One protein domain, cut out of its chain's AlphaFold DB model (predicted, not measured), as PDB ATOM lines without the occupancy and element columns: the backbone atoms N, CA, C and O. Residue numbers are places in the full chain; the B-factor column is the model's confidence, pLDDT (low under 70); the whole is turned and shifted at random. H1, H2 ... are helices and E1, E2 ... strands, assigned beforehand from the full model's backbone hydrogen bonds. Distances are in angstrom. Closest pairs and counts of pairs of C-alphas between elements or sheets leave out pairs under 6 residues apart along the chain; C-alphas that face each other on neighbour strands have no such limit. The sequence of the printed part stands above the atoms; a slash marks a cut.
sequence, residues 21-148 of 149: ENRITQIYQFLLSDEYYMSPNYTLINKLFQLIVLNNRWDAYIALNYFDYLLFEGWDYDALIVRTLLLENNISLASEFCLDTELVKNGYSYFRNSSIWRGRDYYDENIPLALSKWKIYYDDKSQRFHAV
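Overview. This is residues 21 to 148 of the 149 residues of an uncharacterized protein of Veillonella dispar ATCC 17748 (UniProt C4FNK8). What shape do the parts make? H4, H5 and H6 fold back and forth as a helical core, with H3 packed across H6 at a steep tilt of 48 degrees and H1 farther out, across H3 at 54 degrees. The small strand hairpin E1 and E2 packs on H4 and H5, and residues 101 to 135 loop round the outside with no named element. What is the make-up? The printed part has 128 residues with six named helices, then two antiparallel named strands, and is mostly helix. How compact is it? It is compact, with a radius of gyration of the C-alphas of 14.1 A and spans of 44 by 42 by 27 A.

Arrangement. What comes first? H1, residues 21 to 32, touches H3, residues 42 to 54, at a steep tilt of 54 degrees, opposite ways, with residues 48 to 52 of H3 alone; their closest C-alphas, Ile 27 and Leu 48, are 6.6 A apart. H2, residues 35 to 38, is close to H3 but not clearly touching, the closest C-alphas, Tyr 36 and Ile 45, being 6.8 A apart. What follows? H4, residues 60 to 72, and H5, residues 76 to 87, form a hairpin at a shallow tilt of 25 degrees, closest at C-alphas Leu 70 and Ala 79, 5.1 A. H6, residues 91 to 100, touches H3, closest at C-alphas Gln 50 and Leu 99, 5.5 A. How do the backbones pair? E1, residues 136 to 139, and E2, residues 144 to 147, form an antiparallel hairpin, with N 137 and O 146 at 2.9 A. Each O i to N i+4 pair is within hydrogen-bond range in H1, H3, H4, H5 and H6; H2 is too short for one, but its O i to N i+3 pair is within range.

Along the chain. Where does H1 begin? C-alpha 21 is at (147.670, 220.109, 164.854). How long are H3 and H4? From first to last C-alpha they measure 18.3 A and 18.2 A. Where does E2 end? C-alpha 147 is at (135.685, 251.079, 166.094).

Size, cuts and confidence. Which link is long? The link from H6 to E1 has 35 residues. Is the printed part whole? It has no cut, and no printed residue is under 70 in pLDDT.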
ATOM      1  N   GLU A  21     147.113 218.776 164.582       87.75
ATOM      2  CA  GLU A  21     147.670 220.109 164.854       87.75
ATOM      3  C   GLU A  21     148.317 220.768 163.630       87.75
ATOM      4  O   GLU A  21     148.292 221.998 163.520       87.75
ATOM      5  N   ASN A  22     148.874 219.979 162.706       88.44
ATOM      6  CA  ASN A  22     149.499 220.512 161.500       88.44
ATOM      7  C   ASN A  22     148.430 221.098 160.573       88.44
ATOM      8  O   ASN A  22     148.513 222.272 160.212       88.44
ATOM      9  N   ARG A  23     147.360 220.341 160.296       86.75
ATOM     10  CA  ARG A  23     146.217 220.835 159.509       86.75
ATOM     11  C   ARG A  23     145.567 222.066 160.133       86.75
ATOM     12  O   ARG A  23     145.291 223.036 159.436       86.75
ATOM     13  N   ILE A  24     145.365 222.061 161.451       89.94
ATOM     14  CA  ILE A  24     144.814 223.220 162.168       89.94
ATOM     15  C   ILE A  24     145.708 224.450 161.972       89.94
ATOM     16  O   ILE A  24     145.212 225.544 161.714       89.94
ATOM     17  N   THR A  25     147.024 224.276 162.087       91.56
ATOM     18  CA  THR A  25     147.993 225.368 161.932       91.56
ATOM     19  C   THR A  25     148.018 225.899 160.502       91.56
ATOM     20  O   THR A  25     148.058 227.111 160.318       91.56
ATOM     21  N   GLN A  26     147.921 225.023 159.503       90.88
ATOM     22  CA  GLN A  26     147.830 225.401 158.093       90.88
ATOM     23  C   GLN A  26     146.571 226.222 157.798       90.88
ATOM     24  O   GLN A  26     146.670 227.289 157.200       90.88
ATOM     25  N   ILE A  27     145.401 225.769 158.267       92.25
ATOM     26  CA  ILE A  27     144.141 226.514 158.112       92.25
ATOM     27  C   ILE A  27     144.237 227.868 158.814       92.25
ATOM     28  O   ILE A  27     143.873 228.888 158.241       92.25
ATOM     29  N   TYR A  28     144.757 227.887 160.039       94.62
ATOM     30  CA  TYR A  28     144.913 229.110 160.817       94.62
ATOM     31  C   TYR A  28     145.817 230.122 160.096       94.62
ATOM     32  O   TYR A  28     145.456 231.283 159.956       94.62
ATOM     33  N   GLN A  29     146.970 229.680 159.584       94.25
ATOM     34  CA  GLN A  29     147.884 230.531 158.818       94.25
ATOM     35  C   GLN A  29     147.263 231.025 157.510       94.25
ATOM     36  O   GLN A  29     147.465 232.179 157.147       94.25
ATOM     37  N   PHE A  30     146.493 230.177 156.829       92.50
ATOM     38  CA  PHE A  30     145.759 230.557 155.628       92.50
ATOM     39  C   PHE A  30     144.695 231.622 155.916       92.50
ATOM     40  O   PHE A  30     144.597 232.598 155.189       92.50
ATOM     41  N   LEU A  31     143.935 231.486 157.004       94.44
ATOM     42  CA  LEU A  31     142.933 232.479 157.405       94.44
ATOM     43  C   LEU A  31     143.539 233.770 157.968       94.44
ATOM     44  O   LEU A  31     142.837 234.771 158.053       94.44
ATOM     45  N   LEU A  32     144.814 233.760 158.365       93.94
ATOM     46  CA  LEU A  32     145.564 234.968 158.710       93.94
ATOM     47  C   LEU A  32     146.213 235.654 157.502       93.94
ATOM     48  O   LEU A  32     146.665 236.789 157.639       93.94
ATOM     49  N   SER A  33     146.304 234.984 156.354       89.44
ATOM     50  CA  SER A  33     146.768 235.607 155.115       89.44
ATOM     51  C   SER A  33     145.609 236.320 154.418       89.44
ATOM     52  O   SER A  33     144.456 236.065 154.728       89.44
ATOM     53  N   ASP A  34     145.883 237.169 153.430       83.75
ATOM     54  CA  ASP A  34     144.820 237.778 152.616       83.75
ATOM     55  C   ASP A  34     144.369 236.868 151.449       83.75
ATOM     56  O   ASP A  34     143.559 237.262 150.610       83.75
ATOM     57  N   GLU A  35     144.898 235.642 151.347       84.06
ATOM     58  CA  GLU A  35     144.655 234.766 150.192       84.06
ATOM     59  C   GLU A  35     143.234 234.191 150.169       84.06
ATOM     60  O   GLU A  35     142.702 233.904 149.094       84.06
ATOM     61  N   TYR A  36     142.589 234.044 151.331       82.44
ATOM     62  CA  TYR A  36     141.245 233.468 151.415       82.44
ATOM     63  C   TYR A  36     140.176 234.322 150.721       82.44
ATOM     64  O   TYR A  36     139.208 233.759 150.209       82.44
ATOM     65  N   TYR A  37     140.379 235.642 150.619       82.38
ATOM     66  CA  TYR A  37     139.510 236.560 149.868       82.38
ATOM     67  C   TYR A  37     139.474 236.272 148.365       82.38
ATOM     68  O   TYR A  37     138.542 236.662 147.674       82.38
ATOM     69  N   MET A  38     140.493 235.597 147.829       80.25
ATOM     70  CA  MET A  38     140.580 235.307 146.395       80.25
ATOM     71  C   MET A  38     139.793 234.049 146.001       80.25
ATOM     72  O   MET A  38     139.706 233.719 144.816       80.25
ATOM     73  N   SER A  39     139.242 233.319 146.975       81.19
ATOM     74  CA  SER A  39     138.495 232.091 146.727       81.19
ATOM     75  C   SER A  39     137.031 232.386 146.385       81.19
ATOM     76  O   SER A  39     136.307 232.912 147.227       81.19
ATOM     77  N   PRO A  40     136.524 231.941 145.220       80.38
ATOM     78  CA  PRO A  40     135.103 232.065 144.896       80.38
ATOM     79  C   PRO A  40     134.224 231.070 145.679       80.38
ATOM     80  O   PRO A  40     133.005 231.050 145.516       80.38
ATOM     81  N   ASN A  41     134.819 230.186 146.488       88.06
ATOM     82  CA  ASN A  41     134.103 229.133 147.197       88.06
ATOM     83  C   ASN A  41     133.773 229.559 148.634       88.06
ATOM     84  O   ASN A  41     134.452 229.182 149.589       88.06
ATOM     85  N   TYR A  42     132.682 230.309 148.793       88.81
ATOM     86  CA  TYR A  42     132.215 230.797 150.097       88.81
ATOM     87  C   TYR A  42     131.904 229.678 151.092       88.81
ATOM     88  O   TYR A  42     132.166 229.804 152.287       88.81
ATOM     89  N   THR A  43     131.393 228.547 150.591       88.38
ATOM     90  CA  THR A  43     131.153 227.354 151.412       88.38
ATOM     91  C   THR A  43     132.447 226.876 152.052       88.38
ATOM     92  O   THR A  43     132.469 226.560 153.239       88.38
ATOM     93  N   LEU A  44     133.523 226.809 151.265       88.31
ATOM     94  CA  LEU A  44     134.829 226.408 151.759       88.31
ATOM     95  C   LEU A  44     135.341 227.403 152.795       88.31
ATOM     96  O   LEU A  44     135.638 226.996 153.913       88.31
ATOM     97  N   ILE A  45     135.407 228.690 152.458       92.00
ATOM     98  CA  ILE A  45     135.992 229.687 153.360       92.00
ATOM     99  C   ILE A  45     135.246 229.731 154.699       92.00
ATOM    100  O   ILE A  45     135.880 229.620 155.747       92.00
ATOM    101  N   ASN A  46     133.909 229.760 154.689       93.06
ATOM    102  CA  ASN A  46     133.122 229.716 155.925       93.06
ATOM    103  C   ASN A  46     133.385 228.434 156.736       93.06
ATOM    104  O   ASN A  46     133.536 228.493 157.954       93.06
ATOM    105  N   LYS A  47     133.524 227.275 156.074       90.94
ATOM    106  CA  LYS A  47     133.890 226.019 156.749       90.94
ATOM    107  C   LYS A  47     135.264 226.085 157.414       90.94
ATOM    108  O   LYS A  47     135.429 225.507 158.482       90.94
ATOM    109  N   LEU A  48     136.244 226.773 156.828       92.62
ATOM    110  CA  LEU A  48     137.566 226.920 157.445       92.62
ATOM    111  C   LEU A  48     137.494 227.698 158.754       92.62
ATOM    112  O   LEU A  48     138.065 227.252 159.751       92.62
ATOM    113  N   PHE A  49     136.737 228.796 158.786       95.56
ATOM    114  CA  PHE A  49     136.482 229.521 160.029       95.56
ATOM    115  C   PHE A  49     135.792 228.627 161.070       95.56
ATOM    116  O   PHE A  49     136.255 228.538 162.207       95.56
ATOM    117  N   GLN A  50     134.763 227.874 160.670       95.19
ATOM    118  CA  GLN A  50     134.065 226.935 161.557       95.19
ATOM    119  C   GLN A  50     134.995 225.851 162.124       95.19
ATOM    120  O   GLN A  50     134.920 225.532 163.309       95.19
ATOM    121  N   LEU A  51     135.919 225.307 161.327       92.88
ATOM    122  CA  LEU A  51     136.906 224.333 161.809       92.88
ATOM    123  C   LEU A  51     137.850 224.929 162.850       92.88
ATOM    124  O   LEU A  51     138.198 224.237 163.808       92.88
ATOM    125  N   ILE A  52     138.261 226.188 162.689       95.00
ATOM    126  CA  ILE A  52     139.079 226.882 163.687       95.00
ATOM    127  C   ILE A  52     138.320 227.037 165.009       95.00
ATOM    128  O   ILE A  52     138.904 226.788 166.068       95.00
ATOM    129  N   VAL A  53     137.019 227.347 164.960       96.12
ATOM    130  CA  VAL A  53     136.157 227.354 166.154       96.12
ATOM    131  C   VAL A  53     136.106 225.967 166.799       96.12
ATOM    132  O   VAL A  53     136.457 225.819 167.969       96.12
ATOM    133  N   LEU A  54     135.747 224.933 166.033       94.00
ATOM    134  CA  LEU A  54     135.585 223.560 166.532       94.00
ATOM    135  C   LEU A  54     136.880 222.955 167.098       94.00
ATOM    136  O   LEU A  54     136.832 222.060 167.939       94.00
ATOM    137  N   ASN A  55     138.041 223.446 166.659       93.06
ATOM    138  CA  ASN A  55     139.349 223.003 167.137       93.06
ATOM    139  C   ASN A  55     139.963 223.937 168.200       93.06
ATOM    140  O   ASN A  55     141.153 223.819 168.490       93.06
ATOM    141  N   ASN A  56     139.166 224.814 168.826       93.88
ATOM    142  CA  ASN A  56     139.581 225.720 169.909       93.88
ATOM    143  C   ASN A  56     140.749 226.649 169.529       93.88
ATOM    144  O   ASN A  56     141.649 226.898 170.333       93.88
ATOM    145  N   ARG A  57     140.759 227.139 168.288       95.81
ATOM    146  CA  ARG A  57     141.777 228.071 167.774       95.81
ATOM    147  C   ARG A  57     141.200 229.422 167.358       95.81
ATOM    148  O   ARG A  57     141.890 230.205 166.718       95.81
ATOM    149  N   TRP A  58     139.945 229.677 167.715       97.81
ATOM    150  CA  TRP A  58     139.283 230.955 167.506       97.81
ATOM    151  C   TRP A  58     139.790 231.996 168.506       97.81
ATOM    152  O   TRP A  58     139.598 231.852 169.713       97.81
ATOM    153  N   ASP A  59     140.427 233.042 167.991       97.88
ATOM    154  CA  ASP A  59     140.929 234.177 168.758       97.88
ATOM    155  C   ASP A  59     140.511 235.511 168.124       97.88
ATOM    156  O   ASP A  59     139.729 235.550 167.171       97.88
ATOM    157  N   ALA A  60     141.005 236.618 168.679       98.12
ATOM    158  CA  ALA A  60     140.623 237.950 168.239       98.12
ATOM    159  C   ALA A  60     141.010 238.256 166.784       98.12
ATOM    160  O   ALA A  60     140.259 238.951 166.101       98.12
ATOM    161  N   TYR A  61     142.138 237.730 166.299       97.69
ATOM    162  CA  TYR A  61     142.603 237.979 164.935       97.69
ATOM    163  C   TYR A  61     141.775 237.193 163.924       97.69
ATOM    164  O   TYR A  61     141.327 237.751 162.927       97.69
ATOM    165  N   ILE A  62     141.494 235.919 164.209       98.00
ATOM    166  CA  ILE A  62     140.602 235.122 163.363       98.00
ATOM    167  C   ILE A  62     139.188 235.710 163.354       98.00
ATOM    168  O   ILE A  62     138.563 235.783 162.299       98.00
ATOM    169  N   ALA A  63     138.689 236.161 164.506       98.44
ATOM    170  CA  ALA A  63     137.374 236.781 164.592       98.44
ATOM    171  C   ALA A  63     137.290 238.089 163.786       98.44
ATOM    172  O   ALA A  63     136.287 238.329 163.112       98.44
ATOM    173  N   LEU A  64     138.349 238.905 163.821       97.75
ATOM    174  CA  LEU A  64     138.459 240.118 163.011       97.75
ATOM    175  C   LEU A  64     138.466 239.787 161.513       97.75
ATOM    176  O   LEU A  64     137.680 240.354 160.760       97.75
ATOM    177  N   ASN A  65     139.265 238.802 161.104       97.38
ATOM    178  CA  ASN A  65     139.326 238.353 159.714       97.38
ATOM    179  C   ASN A  65     137.991 237.773 159.231       97.38
ATOM    180  O   ASN A  65     137.610 237.981 158.085       97.38
ATOM    181  N   TYR A  66     137.238 237.091 160.098       98.00
ATOM    182  CA  TYR A  66     135.892 236.633 159.759       98.00
ATOM    183  C   TYR A  66     134.926 237.802 159.537       98.00
ATOM    184  O   TYR A  66     134.143 237.783 158.590       98.00
ATOM    185  N   PHE A  67     134.988 238.834 160.383       97.81
ATOM    186  CA  PHE A  67     134.217 240.058 160.176       97.81
ATOM    187  C   PHE A  67     134.566 240.727 158.840       97.81
ATOM    188  O   PHE A  67     133.660 241.018 158.055       97.81
ATOM    189  N   ASP A  68     135.855 240.933 158.566       95.81
ATOM    190  CA  ASP A  68     136.307 241.588 157.338       95.81
ATOM    191  C   ASP A  68     135.936 240.763 156.093       95.81
ATOM    192  O   ASP A  68     135.492 241.327 155.093       95.81
ATOM    193  N   TYR A  69     136.002 239.430 156.183       96.19
ATOM    194  CA  TYR A  69     135.525 238.511 155.151       96.19
ATOM    195  C   TYR A  69     134.046 238.715 154.822       96.19
ATOM    196  O   TYR A  69     133.683 238.919 153.662       96.19
ATOM    197  N   LEU A  70     133.186 238.685 155.846       96.38
ATOM    198  CA  LEU A  70     131.747 238.866 155.666       96.38
ATOM    199  C   LEU A  70     131.428 240.236 155.063       96.38
ATOM    200  O   LEU A  70     130.586 240.333 154.173       96.38
ATOM    201  N   LEU A  71     132.117 241.281 155.529       95.00
ATOM    202  CA  LEU A  71     131.938 242.642 155.036       95.00
ATOM    203  C   LEU A  71     132.383 242.786 153.575       95.00
ATOM    204  O   LEU A  71     131.710 243.450 152.790       95.00
ATOM    205  N   PHE A  72     133.509 242.175 153.203       93.12
ATOM    206  CA  PHE A  72     134.052 242.237 151.848       93.12
ATOM    207  C   PHE A  72     133.163 241.515 150.828       93.12
ATOM    208  O   PHE A  72     132.930 242.044 149.743       93.12
ATOM    209  N   GLU A  73     132.628 240.345 151.185       93.19
ATOM    210  CA  GLU A  73     131.753 239.544 150.313       93.19
ATOM    211  C   GLU A  73     130.286 240.021 150.294       93.19
ATOM    212  O   GLU A  73     129.453 239.456 149.584       93.19
ATOM    213  N   GLY A  74     129.953 241.074 151.049       92.94
ATOM    214  CA  GLY A  74     128.620 241.687 151.052       92.94
ATOM    215  C   GLY A  74     127.580 240.957 151.907       92.94
ATOM    216  O   GLY A  74     126.375 241.103 151.683       92.94
ATOM    217  N   TRP A  75     128.008 240.174 152.900       95.81
ATOM    218  CA  TRP A  75     127.127 239.575 153.907       95.81
ATOM    219  C   TRP A  75     126.820 240.584 155.020       95.81
ATOM    220  O   TRP A  75     127.118 240.351 156.189       95.81
ATOM    221  N   ASP A  76     126.241 241.730 154.655       95.00
ATOM    222  CA  ASP A  76     126.162 242.922 155.513       95.00
ATOM    223  C   ASP A  76     125.501 242.661 156.874       95.00
ATOM    224  O   ASP A  76     125.982 243.133 157.902       95.00
ATOM    225  N   TYR A  77     124.409 241.889 156.918       96.31
ATOM    226  CA  TYR A  77     123.733 241.575 158.182       96.31
ATOM    227  C   TYR A  77     124.540 240.621 159.064       96.31
ATOM    228  O   TYR A  77     124.552 240.781 160.284       96.31
ATOM    229  N   ASP A  78     125.218 239.645 158.468       97.62
ATOM    230  CA  ASP A  78     126.096 238.722 159.181       97.62
ATOM    231  C   ASP A  78     127.325 239.478 159.714       97.62
ATOM    232  O   ASP A  78     127.653 239.375 160.898       97.62
ATOM    233  N   ALA A  79     127.926 240.344 158.889       97.44
ATOM    234  CA  ALA A  79     129.004 241.244 159.283       97.44
ATOM    235  C   ALA A  79     128.574 242.187 160.419       97.44
ATOM    236  O   ALA A  79     129.338 242.407 161.356       97.44
ATOM    237  N   LEU A  80     127.342 242.707 160.387       97.19
ATOM    238  CA  LEU A  80     126.802 243.584 161.428       97.19
ATOM    239  C   LEU A  80     126.679 242.889 162.786       97.19
ATOM    240  O   LEU A  80     127.045 243.464 163.818       97.19
ATOM    241  N   ILE A  81     126.174 241.653 162.787       98.12
ATOM    242  CA  ILE A  81     126.058 240.842 164.000       98.12
ATOM    243  C   ILE A  81     127.454 240.602 164.578       98.12
ATOM    244  O   ILE A  81     127.689 240.924 165.744       98.12
ATOM    245  N   VAL A  82     128.399 240.118 163.762       98.38
ATOM    246  CA  VAL A  82     129.776 239.859 164.211       98.38
ATOM    247  C   VAL A  82     130.427 241.140 164.726       98.38
ATOM    248  O   VAL A  82     130.938 241.150 165.842       98.38
ATOM    249  N   ARG A  83     130.341 242.248 163.984       97.50
ATOM    250  CA  ARG A  83     130.894 243.547 164.391       97.50
ATOM    251  C   ARG A  83     130.419 243.963 165.777       97.50
ATOM    252  O   ARG A  83     131.223 244.368 166.613       97.50
ATOM    253  N   THR A  84     129.115 243.871 166.014       97.31
ATOM    254  CA  THR A  84     128.510 244.271 167.286       97.31
ATOM    255  C   THR A  84     129.000 243.381 168.425       97.31
ATOM    256  O   THR A  84     129.417 243.889 169.463       97.31
ATOM    257  N   LEU A  85     129.039 242.063 168.210       98.19
ATOM    258  CA  LEU A  85     129.569 241.106 169.185       98.19
ATOM    259  C   LEU A  85     131.037 241.377 169.529       98.19
ATOM    260  O   LEU A  85     131.413 241.314 170.698       98.19
ATOM    261  N   LEU A  86     131.862 241.705 168.532       98.38
ATOM    262  CA  LEU A  86     133.273 242.018 168.745       98.38
ATOM    263  C   LEU A  86     133.456 243.335 169.500       98.38
ATOM    264  O   LEU A  86     134.211 243.358 170.465       98.38
ATOM    265  N   LEU A  87     132.720 244.398 169.165       97.06
ATOM    266  CA  LEU A  87     132.760 245.663 169.920       97.06
ATOM    267  C   LEU A  87     132.293 245.501 171.378       97.06
ATOM    268  O   LEU A  87     132.798 246.173 172.278       97.06
ATOM    269  N   GLU A  88     131.393 244.554 171.642       97.06
ATOM    270  CA  GLU A  88     131.004 244.128 172.994       97.06
ATOM    271  C   GLU A  88     132.039 243.212 173.670       97.06
ATOM    272  O   GLU A  88     131.857 242.803 174.816       97.06
ATOM    273  N   ASN A  89     133.148 242.912 172.990       97.38
ATOM    274  CA  ASN A  89     134.209 241.993 173.403       97.38
ATOM    275  C   ASN A  89     133.718 240.560 173.658       97.38
ATOM    276  O   ASN A  89     134.304 239.812 174.441       97.38
ATOM    277  N   ASN A  90     132.652 240.154 172.967       97.88
ATOM    278  CA  ASN A  90     132.049 238.836 173.085       97.88
ATOM    279  C   ASN A  90     132.520 237.892 171.966       97.88
ATOM    280  O   ASN A  90     131.753 237.455 171.106       97.88
ATOM    281  N   ILE A  91     133.816 237.565 172.002       97.69
ATOM    282  CA  ILE A  91     134.481 236.683 171.027       97.69
ATOM    283  C   ILE A  91     133.839 235.289 170.999       97.69
ATOM    284  O   ILE A  91     133.688 234.702 169.927       97.69
ATOM    285  N   SER A  92     133.443 234.766 172.166       97.56
ATOM    286  CA  SER A  92     132.795 233.454 172.272       97.56
ATOM    287  C   SER A  92     131.491 233.431 171.487       97.56
ATOM    288  O   SER A  92     131.272 232.536 170.678       97.56
ATOM    289  N   LEU A  93     130.644 234.445 171.660       98.19
ATOM    290  CA  LEU A  93     129.364 234.491 170.968       98.19
ATOM    291  C   LEU A  93     129.537 234.752 169.459       98.19
ATOM    292  O   LEU A  93     128.764 234.224 168.665       98.19
ATOM    293  N   ALA A  94     130.585 235.473 169.045       98.56
ATOM    294  CA  ALA A  94     130.953 235.581 167.629       98.56
ATOM    295  C   ALA A  94     131.352 234.218 167.023       98.56
ATOM    296  O   ALA A  94     130.986 233.921 165.886       98.56
ATOM    297  N   SER A  95     132.037 233.362 167.790       98.25
ATOM    298  CA  SER A  95     132.362 231.992 167.365       98.25
ATOM    299  C   SER A  95     131.115 231.118 167.207       98.25
ATOM    300  O   SER A  95     130.996 230.370 166.241       98.25
ATOM    301  N   GLU A  96     130.139 231.266 168.106       98.31
ATOM    302  CA  GLU A  96     128.855 230.567 168.011       98.31
ATOM    303  C   GLU A  96     128.059 231.024 166.789       98.31
ATOM    304  O   GLU A  96     127.479 230.197 166.091       98.31
ATOM    305  N   PHE A  97     128.073 232.327 166.492       98.38
ATOM    306  CA  PHE A  97     127.484 232.845 165.264       98.38
ATOM    307  C   PHE A  97     128.156 232.239 164.028       98.38
ATOM    308  O   PHE A  97     127.460 231.748 163.151       98.38
ATOM    309  N   CYS A  98     129.493 232.182 163.984       98.00
ATOM    310  CA  CYS A  98     130.233 231.553 162.885       98.00
ATOM    311  C   CYS A  98     129.805 230.091 162.639       98.00
ATOM    312  O   CYS A  98     129.631 229.679 161.489       98.00
ATOM    313  N   LEU A  99     129.584 229.312 163.705       96.62
ATOM    314  CA  LEU A  99     129.076 227.937 163.604       96.62
ATOM    315  C   LEU A  99     127.631 227.865 163.090       96.62
ATOM    316  O   LEU A  99     127.310 226.954 162.329       96.62
ATOM    317  N   ASP A 100     126.782 228.818 163.477       95.56
ATOM    318  CA  ASP A 100     125.383 228.904 163.040       95.56
ATOM    319  C   ASP A 100     125.240 229.432 161.591       95.56
ATOM    320  O   ASP A 100     124.188 229.256 160.969       95.56
ATOM    321  N   THR A 101     126.263 230.101 161.047       95.25
ATOM    322  CA  THR A 101     126.214 230.758 159.733       95.25
ATOM    323  C   THR A 101     126.314 229.769 158.572       95.25
ATOM    324  O   THR A 101     127.255 228.984 158.453       95.25
ATOM    325  N   GLU A 102     125.378 229.888 157.632       91.88
ATOM    326  CA  GLU A 102     125.362 229.196 156.343       91.88
ATOM    327  C   GLU A 102     125.455 230.263 155.241       91.88
ATOM    328  O   GLU A 102     124.519 231.024 155.076       91.88
ATOM    329  N   LEU A 103     126.559 230.367 154.490       93.50
ATOM    330  CA  LEU A 103     126.673 231.364 153.398       93.50
ATOM    331  C   LEU A 103     126.168 230.843 152.046       93.50
ATOM    332  O   LEU A 103     125.953 231.606 151.104       93.50
ATOM    333  N   VAL A 104     125.993 229.526 151.930       91.19
ATOM    334  CA  VAL A 104     125.523 228.854 150.719       91.19
ATOM    335  C   VAL A 104     124.509 227.797 151.111       91.19
ATOM    336  O   VAL A 104     124.817 226.906 151.897       91.19
ATOM    337  N   LYS A 105     123.323 227.862 150.508       89.06
ATOM    338  CA  LYS A 105     122.213 226.945 150.749       89.06
ATOM    339  C   LYS A 105     121.712 226.380 149.431       89.06
ATOM    340  O   LYS A 105     121.410 227.123 148.500       89.06
ATOM    341  N   ASN A 106     121.627 225.053 149.331       88.75
ATOM    342  CA  ASN A 106     121.240 224.351 148.098       88.75
ATOM    343  C   ASN A 106     122.078 224.751 146.863       88.75
ATOM    344  O   ASN A 106     121.559 224.789 145.751       88.75
ATOM    345  N   GLY A 107     123.364 225.069 147.056       84.94
ATOM    346  CA  GLY A 107     124.276 225.475 145.978       84.94
ATOM    347  C   GLY A 107     124.190 226.948 145.568       84.94
ATOM    348  O   GLY A 107     124.884 227.348 144.638       84.94
ATOM    349  N   TYR A 108     123.386 227.759 146.260       88.69
ATOM    350  CA  TYR A 108     123.243 229.190 145.994       88.69
ATOM    351  C   TYR A 108     123.688 230.026 147.188       88.69
ATOM    352  O   TYR A 108     123.473 229.632 148.332       88.69
ATOM    353  N   SER A 109     124.249 231.201 146.910       91.50
ATOM    354  CA  SER A 109     124.469 232.273 147.882       91.50
ATOM    355  C   SER A 109     123.241 232.485 148.775       91.50
ATOM    356  O   SER A 109     122.136 232.700 148.271       91.50
ATOM    357  N   TYR A 110     123.430 232.427 150.092       93.38
ATOM    358  CA  TYR A 110     122.371 232.593 151.083       93.38
ATOM    359  C   TYR A 110     122.606 233.868 151.895       93.38
ATOM    360  O   TYR A 110     123.315 233.864 152.893       93.38
ATOM    361  N   PHE A 111     121.995 234.968 151.446       93.06
ATOM    362  CA  PHE A 111     122.012 236.243 152.166       93.06
ATOM    363  C   PHE A 111     120.975 236.202 153.288       93.06
ATOM    364  O   PHE A 111     119.800 235.893 153.058       93.06
ATOM    365  N   ARG A 112     121.392 236.544 154.506       93.62
ATOM    366  CA  ARG A 112     120.466 236.798 155.607       93.62
ATOM    367  C   ARG A 112     119.618 238.035 155.277       93.62
ATOM    368  O   ARG A 112     120.098 238.977 154.664       93.62
ATOM    369  N   ASN A 113     118.354 238.052 155.709       93.00
ATOM    370  CA  ASN A 113     117.416 239.154 155.424       93.00
ATOM    371  C   ASN A 113     117.248 240.156 156.585       93.00
ATOM    372  O   ASN A 113     116.453 241.085 156.482       93.00
ATOM    373  N   SER A 114     117.908 239.929 157.723       94.12
ATOM    374  CA  SER A 114     117.840 240.804 158.904       94.12
ATOM    375  C   SER A 114     119.002 240.525 159.849       94.12
ATOM    376  O   SER A 114     119.442 239.386 159.943       94.12
ATOM    377  N   SER A 115     119.412 241.502 160.646       94.50
ATOM    378  CA  SER A 115     120.401 241.346 161.720       94.50
ATOM    379  C   SER A 115     119.845 240.707 162.996       94.50
ATOM    380  O   SER A 115     120.431 240.870 164.059       94.50
ATOM    381  N   ILE A 116     118.716 239.995 162.934       97.00
ATOM    382  CA  ILE A 116     118.155 239.315 164.104       97.00
ATOM    383  C   ILE A 116     118.819 237.947 164.260       97.00
ATOM    384  O   ILE A 116     118.715 237.083 163.384       97.00
ATOM    385  N   TRP A 117     119.448 237.711 165.409       97.62
ATOM    386  CA  TRP A 117     119.998 236.407 165.769       97.62
ATOM    387  C   TRP A 117     119.732 236.096 167.242       97.62
ATOM    388  O   TRP A 117     119.830 236.959 168.111       97.62
ATOM    389  N   ARG A 118     119.288 234.858 167.507       95.69
ATOM    390  CA  ARG A 118     118.859 234.372 168.836       95.69
ATOM    391  C   ARG A 118     117.895 235.315 169.577       95.69
ATOM    392  O   ARG A 118     117.940 235.443 170.795       95.69
ATOM    393  N   GLY A 119     117.000 235.962 168.829       95.62
ATOM    394  CA  GLY A 119     115.972 236.856 169.373       95.62
ATOM    395  C   GLY A 119     116.448 238.272 169.714       95.62
ATOM    396  O   GLY A 119     115.624 239.076 170.143       95.62
ATOM    397  N   ARG A 120     117.728 238.603 169.502       96.50
ATOM    398  CA  ARG A 120     118.248 239.971 169.595       96.50
ATOM    399  C   ARG A 120     118.323 240.588 168.203       96.50
ATOM    400  O   ARG A 120     118.818 239.945 167.281       96.50
ATOM    401  N   ASP A 121     117.861 241.828 168.073       96.19
ATOM    402  CA  ASP A 121     118.153 242.658 166.905       96.19
ATOM    403  C   ASP A 121     119.486 243.383 167.118       96.19
ATOM    404  O   ASP A 121     119.700 244.012 168.158       96.19
ATOM    405  N   TYR A 122     120.396 243.231 166.161       95.69
ATOM    406  CA  TYR A 122     121.709 243.874 166.159       95.69
ATOM    407  C   TYR A 122     121.740 245.147 165.297       95.69
ATOM    408  O   TYR A 122     122.787 245.780 165.185       95.69
ATOM    409  N   TYR A 123     120.612 245.533 164.693       92.50
ATOM    410  CA  TYR A 123     120.478 246.827 164.037       92.50
ATOM    411  C   TYR A 123     120.310 247.944 165.071       92.50
ATOM    412  O   TYR A 123     119.520 247.834 166.007       92.50
ATOM    413  N   ASP A 124     121.030 249.043 164.866       85.62
ATOM    414  CA  ASP A 124     120.893 250.294 165.609       85.62
ATOM    415  C   ASP A 124     120.893 251.439 164.585       85.62
ATOM    416  O   ASP A 124     121.681 251.447 163.635       85.62
ATOM    417  N   GLU A 125     119.982 252.400 164.751       85.69
ATOM    418  CA  GLU A 125     119.814 253.551 163.854       85.69
ATOM    419  C   GLU A 125     121.057 254.454 163.768       85.69
ATOM    420  O   GLU A 125     121.235 255.183 162.794       85.69
ATOM    421  N   ASN A 126     121.941 254.383 164.764       86.12
ATOM    422  CA  ASN A 126     123.196 255.125 164.822       86.12
ATOM    423  C   ASN A 126     124.336 254.427 164.069       86.12
ATOM    424  O   ASN A 126     125.432 254.987 163.954       86.12
ATOM    425  N   ILE A 127     124.115 253.213 163.553       85.62
ATOM    426  CA  ILE A 127     125.118 252.508 162.758       85.62
ATOM    427  C   ILE A 127     125.330 253.279 161.451       85.62
ATOM    428  O   ILE A 127     124.369 253.560 160.730       85.62
ATOM    429  N   PRO A 128     126.582 253.632 161.104       87.50
ATOM    430  CA  PRO A 128     126.846 254.378 159.886       87.50
ATOM    431  C   PRO A 128     126.312 253.657 158.645       87.50
ATOM    432  O   PRO A 128     126.575 252.477 158.457       87.50
ATOM    433  N   LEU A 129     125.651 254.379 157.740       86.69
ATOM    434  CA  LEU A 129     125.166 253.789 156.483       86.69
ATOM    435  C   LEU A 129     126.300 253.328 155.553       86.69
ATOM    436  O   LEU A 129     126.115 252.441 154.728       86.69
ATOM    437  N   ALA A 130     127.472 253.957 155.649       89.12
ATOM    438  CA  ALA A 130     128.618 253.609 154.822       89.12
ATOM    439  C   ALA A 130     129.408 252.456 155.456       89.12
ATOM    440  O   ALA A 130     130.019 252.646 156.509       89.12
ATOM    441  N   LEU A 131     129.480 251.313 154.768       88.25
ATOM    442  CA  LEU A 131     130.268 250.140 155.181       88.25
ATOM    443  C   LEU A 131     131.755 250.467 155.404       88.25
ATOM    444  O   LEU A 131     132.410 249.885 156.262       88.25
ATOM    445  N   SER A 132     132.295 251.474 154.708       87.44
ATOM    446  CA  SER A 132     133.669 251.949 154.930       87.44
ATOM    447  C   SER A 132     133.925 252.474 156.348       87.44
ATOM    448  O   SER A 132     135.079 252.518 156.774       87.44
ATOM    449  N   LYS A 133     132.867 252.839 157.084       91.25
ATOM    450  CA  LYS A 133     132.906 253.283 158.486       91.25
ATOM    451  C   LYS A 133     132.677 252.147 159.487       91.25
ATOM    452  O   LYS A 133     132.571 252.391 160.684       91.25
ATOM    453  N   TRP A 134     132.543 250.908 159.018       94.56
ATOM    454  CA  TRP A 134     132.310 249.759 159.893       94.56
ATOM    455  C   TRP A 134     133.599 249.142 160.417       94.56
ATOM    456  O   TRP A 134     133.524 248.285 161.292       94.56
ATOM    457  N   LYS A 135     134.757 249.596 159.930       94.38
ATOM    458  CA  LYS A 135     136.068 249.091 160.335       94.38
ATOM    459  C   LYS A 135     136.218 249.076 161.854       94.38
ATOM    460  O   LYS A 135     135.887 250.047 162.540       94.38
ATOM    461  N   ILE A 136     136.748 247.972 162.354       96.81
ATOM    462  CA  ILE A 136     137.126 247.783 163.751       96.81
ATOM    463  C   ILE A 136     138.570 247.286 163.802       96.81
ATOM    464  O   ILE A 136     139.102 246.808 162.804       96.81
ATOM    465  N   TYR A 137     139.213 247.406 164.955       97.25
ATOM    466  CA  TYR A 137     140.530 246.828 165.203       97.25
ATOM    467  C   TYR A 137     140.582 246.218 166.600       97.25
ATOM    468  O   TYR A 137     139.806 246.600 167.477       97.25
ATOM    469  N   TYR A 138     141.503 245.280 166.808       98.00
ATOM    470  CA  TYR A 138     141.803 244.721 168.122       98.00
ATOM    471  C   TYR A 138     143.033 245.413 168.722       98.00
ATOM    472  O   TYR A 138     144.072 245.512 168.073       98.00
ATOM    473  N   ASP A 139     142.915 245.922 169.946       97.50
ATOM    474  CA  ASP A 139     144.024 246.507 170.699       97.50
ATOM    475  C   ASP A 139     144.606 245.482 171.673       97.50
ATOM    476  O   ASP A 139     144.005 245.178 172.704       97.50
ATOM    477  N   ASP A 140     145.824 245.023 171.396       95.69
ATOM    478  CA  ASP A 140     146.542 244.067 172.240       95.69
ATOM    479  C   ASP A 140     146.847 244.594 173.648       95.69
ATOM    480  O   ASP A 140     147.029 243.805 174.576       95.69
ATOM    481  N   LYS A 141     146.903 245.915 173.859       96.44
ATOM    482  CA  LYS A 141     147.164 246.469 175.197       96.44
ATOM    483  C   LYS A 141     145.935 246.385 176.085       96.44
ATOM    484  O   LYS A 141     146.046 245.985 177.242       96.44
ATOM    485  N   SER A 142     144.778 246.786 175.560       96.56
ATOM    486  CA  SER A 142     143.514 246.713 176.297       96.56
ATOM    487  C   SER A 142     142.824 245.354 176.185       96.56
ATOM    488  O   SER A 142     141.907 245.101 176.965       96.56
ATOM    489  N   GLN A 143     143.285 244.486 175.274       96.12
ATOM    490  CA  GLN A 143     142.657 243.214 174.905       96.12
ATOM    491  C   GLN A 143     141.188 243.424 174.513       96.12
ATOM    492  O   GLN A 143     140.289 242.742 175.012       96.12
ATOM    493  N   ARG A 144     140.936 244.451 173.688       97.62
ATOM    494  CA  ARG A 144     139.584 244.863 173.296       97.62
ATOM    495  C   ARG A 144     139.473 245.285 171.842       97.62
ATOM    496  O   ARG A 144     140.420 245.821 171.276       97.62
ATOM    497  N   PHE A 145     138.282 245.109 171.279       98.00
ATOM    498  CA  PHE A 145     137.935 245.663 169.974       98.00
ATOM    499  C   PHE A 145     137.438 247.098 170.091       98.00
ATOM    500  O   PHE A 145     136.712 247.448 171.024       98.00
ATOM    501  N   HIS A 146     137.785 247.901 169.092       96.75
ATOM    502  CA  HIS A 146     137.408 249.305 168.984       96.75
ATOM    503  C   HIS A 146     136.973 249.617 167.557       96.75
ATOM    504  O   HIS A 146     137.496 249.042 166.602       96.75
ATOM    505  N   ALA A 147     136.026 250.539 167.404       94.25
ATOM    506  CA  ALA A 147     135.685 251.079 166.094       94.25
ATOM    507  C   ALA A 147     136.780 252.044 165.625       94.25
ATOM    508  O   ALA A 147     137.371 252.759 166.433       94.25
ATOM    509  N   VAL A 148     137.044 252.065 164.320       91.44
ATOM    510  CA  VAL A 148     137.876 253.102 163.705       91.44
ATOM    511  C   VAL A 148     136.997 254.336 163.496       91.44
ATOM    512  O   VAL A 148     135.989 254.250 162.795       91.44
TER     513      VAL A 148